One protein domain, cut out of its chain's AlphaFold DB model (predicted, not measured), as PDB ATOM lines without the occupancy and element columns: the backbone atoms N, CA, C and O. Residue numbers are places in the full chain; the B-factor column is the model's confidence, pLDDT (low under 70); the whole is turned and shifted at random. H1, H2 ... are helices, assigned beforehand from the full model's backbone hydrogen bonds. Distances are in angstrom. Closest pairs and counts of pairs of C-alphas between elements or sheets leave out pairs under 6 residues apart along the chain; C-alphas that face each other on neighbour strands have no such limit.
ATOM      1  N   PRO A 684       0.989 -49.612   1.114       56.38
ATOM      2  CA  PRO A 684       2.149 -49.024   0.455       56.38
ATOM      3  C   PRO A 684       2.621 -49.905  -0.718       56.38
ATOM      4  O   PRO A 684       2.683 -51.129  -0.574       56.38
ATOM      5  N   PRO A 685       3.030 -49.320  -1.863       55.59
ATOM      6  CA  PRO A 685       3.553 -50.090  -2.990       55.59
ATOM      7  C   PRO A 685       4.805 -50.877  -2.577       55.59
ATOM      8  O   PRO A 685       5.770 -50.307  -2.064       55.59
ATOM      9  N   ILE A 686       4.778 -52.193  -2.804       53.47
ATOM     10  CA  ILE A 686       5.670 -53.181  -2.166       53.47
ATOM     11  C   ILE A 686       7.164 -52.916  -2.448       53.47
ATOM     12  O   ILE A 686       8.000 -53.076  -1.557       53.47
ATOM     13  N   ASP A 687       7.500 -52.409  -3.638       52.22
ATOM     14  CA  ASP A 687       8.876 -52.069  -4.031       52.22
ATOM     15  C   ASP A 687       9.498 -50.916  -3.217       52.22
ATOM     16  O   ASP A 687      10.710 -50.710  -3.243       52.22
ATOM     17  N   ALA A 688       8.708 -50.167  -2.439       50.53
ATOM     18  CA  ALA A 688       9.202 -49.064  -1.613       50.53
ATOM     19  C   ALA A 688      10.093 -49.501  -0.428       50.53
ATOM     20  O   ALA A 688      10.672 -48.629   0.231       50.53
ATOM     21  N   LEU A 689      10.186 -50.810  -0.146       49.31
ATOM     22  CA  LEU A 689      10.843 -51.380   1.037       49.31
ATOM     23  C   LEU A 689      12.216 -52.035   0.764       49.31
ATOM     24  O   LEU A 689      12.942 -52.315   1.714       49.31
ATOM     25  N   SER A 690      12.583 -52.286  -0.497       42.41
ATOM     26  CA  SER A 690      13.803 -53.032  -0.862       42.41
ATOM     27  C   SER A 690      15.058 -52.167  -1.043       42.41
ATOM     28  O   SER A 690      16.155 -52.709  -1.158       42.41
ATOM     29  N   VAL A 691      14.916 -50.836  -1.043       45.25
ATOM     30  CA  VAL A 691      16.007 -49.881  -1.302       45.25
ATOM     31  C   VAL A 691      16.364 -49.073  -0.042       45.25
ATOM     32  O   VAL A 691      15.524 -48.428   0.598       45.25
ATOM     33  N   ASP A 692      17.654 -49.114   0.288       38.41
ATOM     34  CA  ASP A 692      18.364 -48.346   1.317       38.41
ATOM     35  C   ASP A 692      17.902 -48.534   2.771       38.41
ATOM     36  O   ASP A 692      17.268 -47.661   3.370       38.41
ATOM     37  N   GLY A 693      18.300 -49.666   3.359       42.62
ATOM     38  CA  GLY A 693      19.322 -49.723   4.428       42.62
ATOM     39  C   GLY A 693      19.104 -49.024   5.783       42.62
ATOM     40  O   GLY A 693      19.781 -49.369   6.745       42.62
ATOM     41  N   CYS A 694      18.168 -48.085   5.920       44.75
ATOM     42  CA  CYS A 694      18.002 -47.229   7.102       44.75
ATOM     43  C   CYS A 694      16.654 -47.496   7.805       44.75
ATOM     44  O   CYS A 694      15.785 -46.631   7.937       44.75
ATOM     45  N   ILE A 695      16.445 -48.758   8.189       53.69
ATOM     46  CA  ILE A 695      15.132 -49.300   8.586       53.69
ATOM     47  C   ILE A 695      14.724 -48.871  10.012       53.69
ATOM     48  O   ILE A 695      13.535 -48.783  10.320       53.69
ATOM     49  N   THR A 696      15.688 -48.556  10.883       52.28
ATOM     50  CA  THR A 696      15.449 -48.140  12.277       52.28
ATOM     51  C   THR A 696      14.906 -46.714  12.384       52.28
ATOM     52  O   THR A 696      13.876 -46.506  13.022       52.28
ATOM     53  N   ALA A 697      15.527 -45.737  11.715       48.50
ATOM     54  CA  ALA A 697      15.092 -44.337  11.769       48.50
ATOM     55  C   ALA A 697      13.721 -44.109  11.098       48.50
ATOM     56  O   ALA A 697      12.881 -43.369  11.615       48.50
ATOM     57  N   ARG A 698      13.461 -44.776   9.962       56.28
ATOM     58  CA  ARG A 698      12.253 -44.551   9.142       56.28
ATOM     59  C   ARG A 698      10.936 -44.892   9.861       56.28
ATOM     60  O   ARG A 698       9.934 -44.236   9.590       56.28
ATOM     61  N   ARG A 699      10.924 -45.845  10.806       59.16
ATOM     62  CA  ARG A 699       9.720 -46.172  11.605       59.16
ATOM     63  C   ARG A 699       9.282 -45.012  12.498       59.16
ATOM     64  O   ARG A 699       8.102 -44.674  12.521       59.16
ATOM     65  N   ASN A 700      10.231 -44.354  13.163       64.19
ATOM     66  CA  ASN A 700       9.932 -43.192  13.999       64.19
ATOM     67  C   ASN A 700       9.493 -42.001  13.138       64.19
ATOM     68  O   ASN A 700       8.543 -41.315  13.498       64.19
ATOM     69  N   VAL A 701      10.108 -41.801  11.964       72.06
ATOM     70  CA  VAL A 701       9.689 -40.759  11.007       72.06
ATOM     71  C   VAL A 701       8.241 -40.961  10.544       72.06
ATOM     72  O   VAL A 701       7.505 -39.983  10.470       72.06
ATOM     73  N   GLN A 702       7.786 -42.196  10.302       69.12
ATOM     74  CA  GLN A 702       6.380 -42.456   9.956       69.12
ATOM     75  C   GLN A 702       5.419 -42.026  11.079       69.12
ATOM     76  O   GLN A 702       4.411 -41.379  10.797       69.12
ATOM     77  N   VAL A 703       5.742 -42.329  12.343       75.31
ATOM     78  CA  VAL A 703       4.929 -41.921  13.505       75.31
ATOM     79  C   VAL A 703       4.979 -40.405  13.724       75.31
ATOM     80  O   VAL A 703       3.944 -39.790  13.962       75.31
ATOM     81  N   VAL A 704       6.147 -39.772  13.592       76.44
ATOM     82  CA  VAL A 704       6.298 -38.313  13.735       76.44
ATOM     83  C   VAL A 704       5.549 -37.566  12.628       76.44
ATOM     84  O   VAL A 704       4.841 -36.607  12.928       76.44
ATOM     85  N   LEU A 705       5.619 -38.029  11.375       71.62
ATOM     86  CA  LEU A 705       4.839 -37.458  10.271       71.62
ATOM     87  C   LEU A 705       3.333 -37.603  10.523       71.62
ATOM     88  O   LEU A 705       2.611 -36.616  10.405       71.62
ATOM     89  N   PHE A 706       2.875 -38.788  10.940       72.19
ATOM     90  CA  PHE A 706       1.480 -39.047  11.312       72.19
ATOM     91  C   PHE A 706       0.994 -38.080  12.405       72.19
ATOM     92  O   PHE A 706       0.001 -37.383  12.206       72.19
ATOM     93  N   MET A 707       1.734 -37.948  13.512       75.44
ATOM     94  CA  MET A 707       1.398 -37.021  14.603       75.44
ATOM     95  C   MET A 707       1.436 -35.548  14.159       75.44
ATOM     96  O   MET A 707       0.553 -34.778  14.532       75.44
ATOM     97  N   SER A 708       2.401 -35.151  13.319       74.19
ATOM     98  CA  SER A 708       2.469 -33.786  12.771       74.19
ATOM     99  C   SER A 708       1.260 -33.442  11.892       74.19
ATOM    100  O   SER A 708       0.783 -32.309  11.917       74.19
ATOM    101  N   GLY A 709       0.720 -34.432  11.177       73.38
ATOM    102  CA  GLY A 709      -0.454 -34.288  10.324       73.38
ATOM    103  C   GLY A 709      -1.762 -34.068  11.082       73.38
ATOM    104  O   GLY A 709      -2.616 -33.318  10.616       73.38
ATOM    105  N   PHE A 710      -1.897 -34.654  12.276       73.50
ATOM    106  CA  PHE A 710      -3.011 -34.354  13.184       73.50
ATOM    107  C   PHE A 710      -2.885 -32.981  13.844       73.50
ATOM    108  O   PHE A 710      -3.903 -32.347  14.108       73.50
ATOM    109  N   LEU A 711      -1.660 -32.509  14.094       78.25
ATOM    110  CA  LEU A 711      -1.425 -31.214  14.736       78.25
ATOM    111  C   LEU A 711      -1.558 -30.032  13.757       78.25
ATOM    112  O   LEU A 711      -2.022 -28.964  14.147       78.25
ATOM    113  N   PHE A 712      -1.200 -30.225  12.481       78.25
ATOM    114  CA  PHE A 712      -1.260 -29.195  11.437       78.25
ATOM    115  C   PHE A 712      -1.934 -29.684  10.136       78.25
ATOM    116  O   PHE A 712      -1.311 -29.641   9.067       78.25
ATOM    117  N   PRO A 713      -3.220 -30.095  10.155       74.88
ATOM    118  CA  PRO A 713      -3.893 -30.628   8.966       74.88
ATOM    119  C   PRO A 713      -3.956 -29.624   7.805       74.88
ATOM    120  O   PRO A 713      -3.925 -30.034   6.651       74.88
ATOM    121  N   ILE A 714      -3.965 -28.312   8.084       73.12
ATOM    122  CA  ILE A 714      -3.913 -27.257   7.055       73.12
ATOM    123  C   ILE A 714      -2.553 -27.253   6.334       73.12
ATOM    124  O   ILE A 714      -2.510 -27.237   5.106       73.12
ATOM    125  N   ALA A 715      -1.435 -27.339   7.066       73.12
ATOM    126  CA  ALA A 715      -0.102 -27.407   6.458       73.12
ATOM    127  C   ALA A 715       0.086 -28.705   5.651       73.12
ATOM    128  O   ALA A 715       0.673 -28.694   4.568       73.12
ATOM    129  N   TRP A 716      -0.477 -29.815   6.134       74.94
ATOM    130  CA  TRP A 716      -0.510 -31.090   5.414       74.94
ATOM    131  C   TRP A 716      -1.370 -31.038   4.144       74.94
ATOM    132  O   TRP A 716      -0.989 -31.602   3.117       74.94
ATOM    133  N   MET A 717      -2.488 -30.307   4.179       73.56
ATOM    134  CA  MET A 717      -3.328 -30.048   3.012       73.56
ATOM    135  C   MET A 717      -2.563 -29.248   1.945       73.56
ATOM    136  O   MET A 717      -2.540 -29.655   0.786       73.56
ATOM    137  N   VAL A 718      -1.854 -28.180   2.338       73.12
ATOM    138  CA  VAL A 718      -0.978 -27.400   1.441       73.12
ATOM    139  C   VAL A 718       0.138 -28.272   0.855       73.12
ATOM    140  O   VAL A 718       0.351 -28.259  -0.358       73.12
ATOM    141  N   ALA A 719       0.791 -29.112   1.665       67.19
ATOM    142  CA  ALA A 719       1.802 -30.059   1.184       67.19
ATOM    143  C   ALA A 719       1.245 -31.050   0.138       67.19
ATOM    144  O   ALA A 719       1.960 -31.454  -0.780       67.19
ATOM    145  N   ALA A 720      -0.041 -31.405   0.225       70.38
ATOM    146  CA  ALA A 720      -0.720 -32.245  -0.759       70.38
ATOM    147  C   ALA A 720      -1.218 -31.495  -2.014       70.38
ATOM    148  O   ALA A 720      -1.690 -32.145  -2.955       70.38
ATOM    149  N   PHE A 721      -1.104 -30.163  -2.055       71.19
ATOM    150  CA  PHE A 721      -1.344 -29.328  -3.239       71.19
ATOM    151  C   PHE A 721      -0.065 -28.923  -3.982       71.19
ATOM    152  O   PHE A 721      -0.168 -28.479  -5.122       71.19
ATOM    153  N   ILE A 722       1.128 -29.144  -3.411       75.31
ATOM    154  CA  ILE A 722       2.394 -28.997  -4.147       75.31
ATOM    155  C   ILE A 722       2.334 -29.921  -5.380       75.31
ATOM    156  O   ILE A 722       2.242 -31.147  -5.198       75.31
ATOM    157  N   PRO A 723       2.380 -29.388  -6.618       62.31
ATOM    158  CA  PRO A 723       2.276 -30.205  -7.820       62.31
ATOM    159  C   PRO A 723       3.419 -31.225  -7.872       62.31
ATOM    160  O   PRO A 723       4.511 -30.989  -7.354       62.31
ATOM    161  N   LEU A 724       3.170 -32.390  -8.473       64.88
ATOM    162  CA  LEU A 724       4.286 -33.230  -8.899       64.88
ATOM    163  C   LEU A 724       4.942 -32.558 -10.113       64.88
ATOM    164  O   LEU A 724       4.217 -31.965 -10.915       64.88
ATOM    165  N   PRO A 725       6.268 -32.685 -10.306       57.50
ATOM    166  CA  PRO A 725       6.825 -32.512 -11.640       57.50
ATOM    167  C   PRO A 725       6.088 -33.476 -12.582       57.50
ATOM    168  O   PRO A 725       5.999 -34.676 -12.307       57.50
ATOM    169  N   THR A 726       5.489 -32.940 -13.644       53.75
ATOM    170  CA  THR A 726       4.669 -33.710 -14.585       53.75
ATOM    171  C   THR A 726       5.494 -34.834 -15.213       53.75
ATOM    172  O   THR A 726       6.622 -34.604 -15.645       53.75
ATOM    173  N   ASN A 727       4.934 -36.047 -15.291       52.78
ATOM    174  CA  ASN A 727       5.612 -37.192 -15.904       52.78
ATOM    175  C   ASN A 727       5.899 -36.941 -17.390       52.78
ATOM    176  O   ASN A 727       5.042 -37.178 -18.241       52.78
ATOM    177  N   GLN A 753      15.291 -48.147 -15.427       66.94
ATOM    178  CA  GLN A 753      15.241 -46.758 -14.948       66.94
ATOM    179  C   GLN A 753      13.828 -46.192 -15.079       66.94
ATOM    180  O   GLN A 753      13.265 -45.786 -14.068       66.94
ATOM    181  N   LEU A 754      13.195 -46.305 -16.250       70.38
ATOM    182  CA  LEU A 754      11.802 -45.875 -16.441       70.38
ATOM    183  C   LEU A 754      10.837 -46.625 -15.493       70.38
ATOM    184  O   LEU A 754       9.893 -46.042 -14.955       70.38
ATOM    185  N   ALA A 755      11.112 -47.901 -15.187       71.25
ATOM    186  CA  ALA A 755      10.396 -48.648 -14.147       71.25
ATOM    187  C   ALA A 755      10.620 -48.092 -12.721       71.25
ATOM    188  O   ALA A 755       9.675 -48.032 -11.936       71.25
ATOM    189  N   LYS A 756      11.838 -47.649 -12.378       72.75
ATOM    190  CA  LYS A 756      12.129 -46.995 -11.086       72.75
ATOM    191  C   LYS A 756      11.458 -45.627 -10.982       72.75
ATOM    192  O   LYS A 756      10.874 -45.326  -9.947       72.75
ATOM    193  N   GLU A 757      11.492 -44.820 -12.037       76.88
ATOM    194  CA  GLU A 757      10.863 -43.494 -12.065       76.88
ATOM    195  C   GLU A 757       9.341 -43.586 -11.944       76.88
ATOM    196  O   GLU A 757       8.745 -42.905 -11.110       76.88
ATOM    197  N   THR A 758       8.706 -44.499 -12.682       77.69
ATOM    198  CA  THR A 758       7.261 -44.749 -12.545       77.69
ATOM    199  C   THR A 758       6.888 -45.302 -11.163       77.69
ATOM    200  O   THR A 758       5.861 -44.903 -10.611       77.69
ATOM    201  N   ALA A 759       7.732 -46.129 -10.534       76.69
ATOM    202  CA  ALA A 759       7.544 -46.554  -9.143       76.69
ATOM    203  C   ALA A 759       7.695 -45.393  -8.135       76.69
ATOM    204  O   ALA A 759       6.882 -45.268  -7.213       76.69
ATOM    205  N   LEU A 760       8.680 -44.507  -8.321       78.94
ATOM    206  CA  LEU A 760       8.873 -43.302  -7.505       78.94
ATOM    207  C   LEU A 760       7.705 -42.318  -7.656       78.94
ATOM    208  O   LEU A 760       7.224 -41.799  -6.649       78.94
ATOM    209  N   TYR A 761       7.194 -42.117  -8.872       79.44
ATOM    210  CA  TYR A 761       5.998 -41.312  -9.125       79.44
ATOM    211  C   TYR A 761       4.761 -41.907  -8.446       79.44
ATOM    212  O   TYR A 761       4.058 -41.203  -7.722       79.44
ATOM    213  N   ASN A 762       4.515 -43.210  -8.606       80.88
ATOM    214  CA  ASN A 762       3.379 -43.884  -7.974       80.88
ATOM    215  C   ASN A 762       3.456 -43.806  -6.440       80.88
ATOM    216  O   ASN A 762       2.449 -43.530  -5.792       80.88
ATOM    217  N   ARG A 763       4.657 -43.927  -5.858       78.94
ATOM    218  CA  ARG A 763       4.912 -43.659  -4.433       78.94
ATOM    219  C   ARG A 763       4.618 -42.198  -4.062       78.94
ATOM    220  O   ARG A 763       3.937 -41.957  -3.069       78.94
ATOM    221  N   ALA A 764       5.092 -41.222  -4.837       81.06
ATOM    222  CA  ALA A 764       4.879 -39.792  -4.584       81.06
ATOM    223  C   ALA A 764       3.413 -39.343  -4.760       81.06
ATOM    224  O   ALA A 764       2.995 -38.353  -4.148       81.06
ATOM    225  N   LYS A 765       2.634 -40.075  -5.564       81.56
ATOM    226  CA  LYS A 765       1.180 -39.942  -5.674       81.56
ATOM    227  C   LYS A 765       0.473 -40.577  -4.473       81.56
ATOM    228  O   LYS A 765      -0.280 -39.881  -3.802       81.56
ATOM    229  N   TRP A 766       0.783 -41.835  -4.143       84.56
ATOM    230  CA  TRP A 766       0.219 -42.550  -2.988       84.56
ATOM    231  C   TRP A 766       0.377 -41.759  -1.683       84.56
ATOM    232  O   TRP A 766      -0.595 -41.567  -0.961       84.56
ATOM    233  N   TRP A 767       1.564 -41.194  -1.427       82.69
ATOM    234  CA  TRP A 767       1.790 -40.339  -0.255       82.69
ATOM    235  C   TRP A 767       0.933 -39.062  -0.251       82.69
ATOM    236  O   TRP A 767       0.519 -38.626   0.818       82.69
ATOM    237  N   ARG A 768       0.616 -38.463  -1.409       81.25
ATOM    238  CA  ARG A 768      -0.313 -37.319  -1.470       81.25
ATOM    239  C   ARG A 768      -1.759 -37.740  -1.250       81.25
ATOM    240  O   ARG A 768      -2.461 -37.059  -0.509       81.25
ATOM    241  N   ASP A 769      -2.201 -38.835  -1.860       81.69
ATOM    242  CA  ASP A 769      -3.576 -39.323  -1.718       81.69
ATOM    243  C   ASP A 769      -3.849 -39.788  -0.270       81.69
ATOM    244  O   ASP A 769      -4.890 -39.451   0.299       81.69
ATOM    245  N   LEU A 770      -2.867 -40.424   0.384       82.69
ATOM    246  CA  LEU A 770      -2.903 -40.742   1.815       82.69
ATOM    247  C   LEU A 770      -2.889 -39.482   2.695       82.69
ATOM    248  O   LEU A 770      -3.722 -39.369   3.593       82.69
ATOM    249  N   ASN A 771      -2.019 -38.498   2.425       83.62
ATOM    250  CA  ASN A 771      -2.014 -37.233   3.175       83.62
ATOM    251  C   ASN A 771      -3.347 -36.474   3.035       83.62
ATOM    252  O   ASN A 771      -3.812 -35.886   4.008       83.62
ATOM    253  N   ARG A 772      -4.004 -36.516   1.864       83.44
ATOM    254  CA  ARG A 772      -5.343 -35.931   1.649       83.44
ATOM    255  C   ARG A 772      -6.404 -36.629   2.493       83.44
ATOM    256  O   ARG A 772      -7.144 -35.956   3.207       83.44
ATOM    257  N   ALA A 773      -6.454 -37.961   2.456       83.62
ATOM    258  CA  ALA A 773      -7.387 -38.741   3.267       83.62
ATOM    259  C   ALA A 773      -7.179 -38.490   4.773       83.62
ATOM    260  O   ALA A 773      -8.133 -38.235   5.508       83.62
ATOM    261  N   MET A 774      -5.924 -38.489   5.227       79.25
ATOM    262  CA  MET A 774      -5.581 -38.284   6.632       79.25
ATOM    263  C   MET A 774      -5.788 -36.836   7.106       79.25
ATOM    264  O   MET A 774      -6.204 -36.641   8.245       79.25
ATOM    265  N   ALA A 775      -5.589 -35.822   6.257       82.75
ATOM    266  CA  ALA A 775      -5.899 -34.428   6.592       82.75
ATOM    267  C   ALA A 775      -7.408 -34.202   6.805       82.75
ATOM    268  O   ALA A 775      -7.790 -33.472   7.719       82.75
ATOM    269  N   ILE A 776      -8.269 -34.872   6.025       85.38
ATOM    270  CA  ILE A 776      -9.730 -34.855   6.230       85.38
ATOM    271  C   ILE A 776     -10.086 -35.490   7.583       85.38
ATOM    272  O   ILE A 776     -10.859 -34.914   8.347       85.38
ATOM    273  N   ILE A 777      -9.486 -36.639   7.919       85.81
ATOM    274  CA  ILE A 777      -9.690 -37.311   9.216       85.81
ATOM    275  C   ILE A 777      -9.215 -36.421  10.377       85.81
ATOM    276  O   ILE A 777      -9.929 -36.274  11.368       85.81
ATOM    277  N   GLY A 778      -8.052 -35.774  10.250       85.75
ATOM    278  CA  GLY A 778      -7.541 -34.833  11.250       85.75
ATOM    279  C   GLY A 778      -8.460 -33.627  11.462       85.75
ATOM    280  O   GLY A 778      -8.748 -33.270  12.603       85.75
ATOM    281  N   LEU A 779      -8.993 -33.047  10.383       87.38
ATOM    282  CA  LEU A 779      -9.926 -31.919  10.455       87.38
ATOM    283  C   LEU A 779     -11.260 -32.314  11.115       87.38
ATOM    284  O   LEU A 779     -11.775 -31.552  11.933       87.38
ATOM    285  N   LEU A 780     -11.776 -33.520  10.849       89.75
ATOM    286  CA  LEU A 780     -12.949 -34.067  11.546       89.75
ATOM    287  C   LEU A 780     -12.701 -34.248  13.053       89.75
ATOM    288  O   LEU A 780     -13.572 -33.918  13.856       89.75
ATOM    289  N   ILE A 781     -11.517 -34.725  13.452       89.94
ATOM    290  CA  ILE A 781     -11.152 -34.881  14.869       89.94
ATOM    291  C   ILE A 781     -11.036 -33.518  15.564       89.94
ATOM    292  O   ILE A 781     -11.588 -33.348  16.650       89.94
ATOM    293  N   ILE A 782     -10.394 -32.522  14.942       90.06
ATOM    294  CA  ILE A 782     -10.337 -31.158  15.497       90.06
ATOM    295  C   ILE A 782     -11.747 -30.558  15.611       90.06
ATOM    296  O   ILE A 782     -12.065 -29.971  16.642       90.06
ATOM    297  N   GLY A 783     -12.616 -30.759  14.613       93.00
ATOM    298  CA  GLY A 783     -14.021 -30.337  14.670       93.00
ATOM    299  C   GLY A 783     -14.811 -30.996  15.808       93.00
ATOM    300  O   GLY A 783     -15.589 -30.332  16.489       93.00
ATOM    301  N   ALA A 784     -14.574 -32.282  16.077       94.06
ATOM    302  CA  ALA A 784     -15.164 -32.965  17.228       94.06
ATOM    303  C   ALA A 784     -14.658 -32.382  18.561       94.06
ATOM    304  O   ALA A 784     -15.455 -32.162  19.473       94.06
ATOM    305  N   PHE A 785     -13.361 -32.066  18.668       94.25
ATOM    306  CA  PHE A 785     -12.801 -31.416  19.856       94.25
ATOM    307  C   PHE A 785     -13.331 -29.995  20.067       94.25
ATOM    308  O   PHE A 785     -13.670 -29.659  21.200       94.25
ATOM    309  N   THR A 786     -13.460 -29.158  19.033       93.69
ATOM    310  CA  THR A 786     -13.995 -27.793  19.203       93.69
ATOM    311  C   THR A 786     -15.468 -27.799  19.606       93.69
ATOM    312  O   THR A 786     -15.848 -27.024  20.482       93.69
ATOM    313  N   VAL A 787     -16.282 -28.714  19.065       95.88
ATOM    314  CA  VAL A 787     -17.672 -28.922  19.512       95.88
ATOM    315  C   VAL A 787     -17.724 -29.429  20.956       95.88
ATOM    316  O   VAL A 787     -18.497 -28.902  21.754       95.88
ATOM    317  N   LEU A 788     -16.883 -30.399  21.332       94.56
ATOM    318  CA  LEU A 788     -16.831 -30.924  22.701       94.56
ATOM    319  C   LEU A 788     -16.399 -29.851  23.716       94.56
ATOM    320  O   LEU A 788     -16.983 -29.759  24.793       94.56
ATOM    321  N   ILE A 789     -15.429 -29.005  23.359       95.38
ATOM    322  CA  ILE A 789     -15.002 -27.858  24.171       95.38
ATOM    323  C   ILE A 789     -16.133 -26.830  24.274       95.38
ATOM    324  O   ILE A 789     -16.434 -26.389  25.379       95.38
ATOM    325  N   ALA A 790     -16.808 -26.481  23.175       94.00
ATOM    326  CA  ALA A 790     -17.930 -25.542  23.202       94.00
ATOM    327  C   ALA A 790     -19.079 -26.035  24.101       94.00
ATOM    328  O   ALA A 790     -19.607 -25.261  24.899       94.00
ATOM    329  N   LEU A 791     -19.422 -27.327  24.029       94.44
ATOM    330  CA  LEU A 791     -20.432 -27.950  24.888       94.44
ATOM    331  C   LEU A 791     -19.986 -28.016  26.354       94.44
ATOM    332  O   LEU A 791     -20.755 -27.630  27.229       94.44
ATOM    333  N   GLY A 792     -18.750 -28.439  26.637       94.12
ATOM    334  CA  GLY A 792     -18.210 -28.493  28.001       94.12
ATOM    335  C   GLY A 792     -18.087 -27.111  28.651       94.12
ATOM    336  O   GLY A 792     -18.348 -26.956  29.842       94.12
ATOM    337  N   VAL A 793     -17.773 -26.079  27.863       95.38
ATOM    338  CA  VAL A 793     -17.816 -24.679  28.299       95.38
ATOM    339  C   VAL A 793     -19.261 -24.253  28.575       95.38
ATOM    340  O   VAL A 793     -19.531 -23.770  29.668       95.38
ATOM    341  N   GLN A 794     -20.214 -24.487  27.664       89.19
ATOM    342  CA  GLN A 794     -21.634 -24.163  27.895       89.19
ATOM    343  C   GLN A 794     -22.241 -24.887  29.109       89.19
ATOM    344  O   GLN A 794     -23.077 -24.308  29.797       89.19
ATOM    345  N   GLN A 795     -21.814 -26.119  29.397       86.69
ATOM    346  CA  GLN A 795     -22.222 -26.879  30.585       86.69
ATOM    347  C   GLN A 795     -21.574 -26.377  31.884       86.69
ATOM    348  O   GLN A 795     -22.090 -26.671  32.952       86.69
ATOM    349  N   ARG A 796     -20.475 -25.613  31.808       78.56
ATOM    350  CA  ARG A 796     -19.809 -24.980  32.961       78.56
ATOM    351  C   ARG A 796     -20.300 -23.549  33.243       78.56
ATOM    352  O   ARG A 796     -19.963 -22.987  34.279       78.56
ATOM    353  N   TRP A 797     -21.086 -22.967  32.333       63.22
ATOM    354  CA  TRP A 797     -21.792 -21.685  32.509       63.22
ATOM    355  C   TRP A 797     -23.303 -21.872  32.773       63.22
ATOM    356  O   TRP A 797     -24.085 -20.942  32.566       63.22
ATOM    357  N   ARG A 798     -23.720 -23.072  33.190       53.12
ATOM    358  CA  ARG A 798     -25.072 -23.420  33.646       53.12
ATOM    359  C   ARG A 798     -25.007 -24.057  35.027       53.12
ATOM    360  O   ARG A 798     -26.037 -23.948  35.719       53.12
TER     361      ARG A 798
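What this domain is: This is residues 684 to 727 and 753 to 798 of the 798 residues of the protein "Serine-rich protein" of Cordyceps javanica (UniProt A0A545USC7). One long helix, H4, runs the length of the model; H3 packs alongside its middle, and H2 meets the same part with residues 709 to 711 and slants away, its residues 695 to 704 sticking out. Small H1 comes back near H4, leaving an open gap between H1, H2 and H4, while residues 783 to 798 stick out at the far end of H4. The printed part has 90 residues with four named helices, in the order H1, H2, H3, H4, and no named strand: the class is all helix. It is only just loose, close to extended, with a radius of gyration of the C-alphas of 18.3 A and spans of 67 by 32 by 17 A.

Where its parts are: Find C-alpha 753 at (15.241, -46.758, -14.948); from there H4, residues 753 to 796, runs 63.2 A to C-alpha 796 at (-19.809, -24.980, 32.961). H3 is residues 713 to 719, 9.7 A long. H2, residues 695 to 711, starts at C-alpha 695 (15.132, -49.300, 8.586) and runs 25.3 A. H1 is residues 686 to 689, 6.3 A.

How they stand to each other: Look at residues 771 to 779 of H4, where H3 touches it at a shallow tilt of 22 degrees, opposite ways; the closest C-alphas, of Pro 713 and Ala 775, are 4.9 A apart. H2 touches that stretch at a steep tilt of 43 degrees, the same way, its closest C-alphas those of Phe 710 and Gly 778, 4.9 A. H1 is close to H4 but not clearly touching, at 7.5 A between the C-alphas of Ala 688 and Arg 763, and apart from H2 and H3. Every O i to N i+4 pair is within hydrogen-bond range in H3, 11 of 13 in H2 and 39 of 40 in H4; H1 is too short for such a pair.

The domain as a whole: The C-alphas farthest apart, of Gln 753 and Arg 798, are 67.3 A apart. Residues 728 to 752 are not printed, and C-alphas 727 and 753 are 13.6 A apart across the cut. The links H1 to H2 and H2 to H3 are tight. Mean pLDDT of the printed part is 73.5; 27 residues are under 70, among them 684 to 700 and 723 to 727.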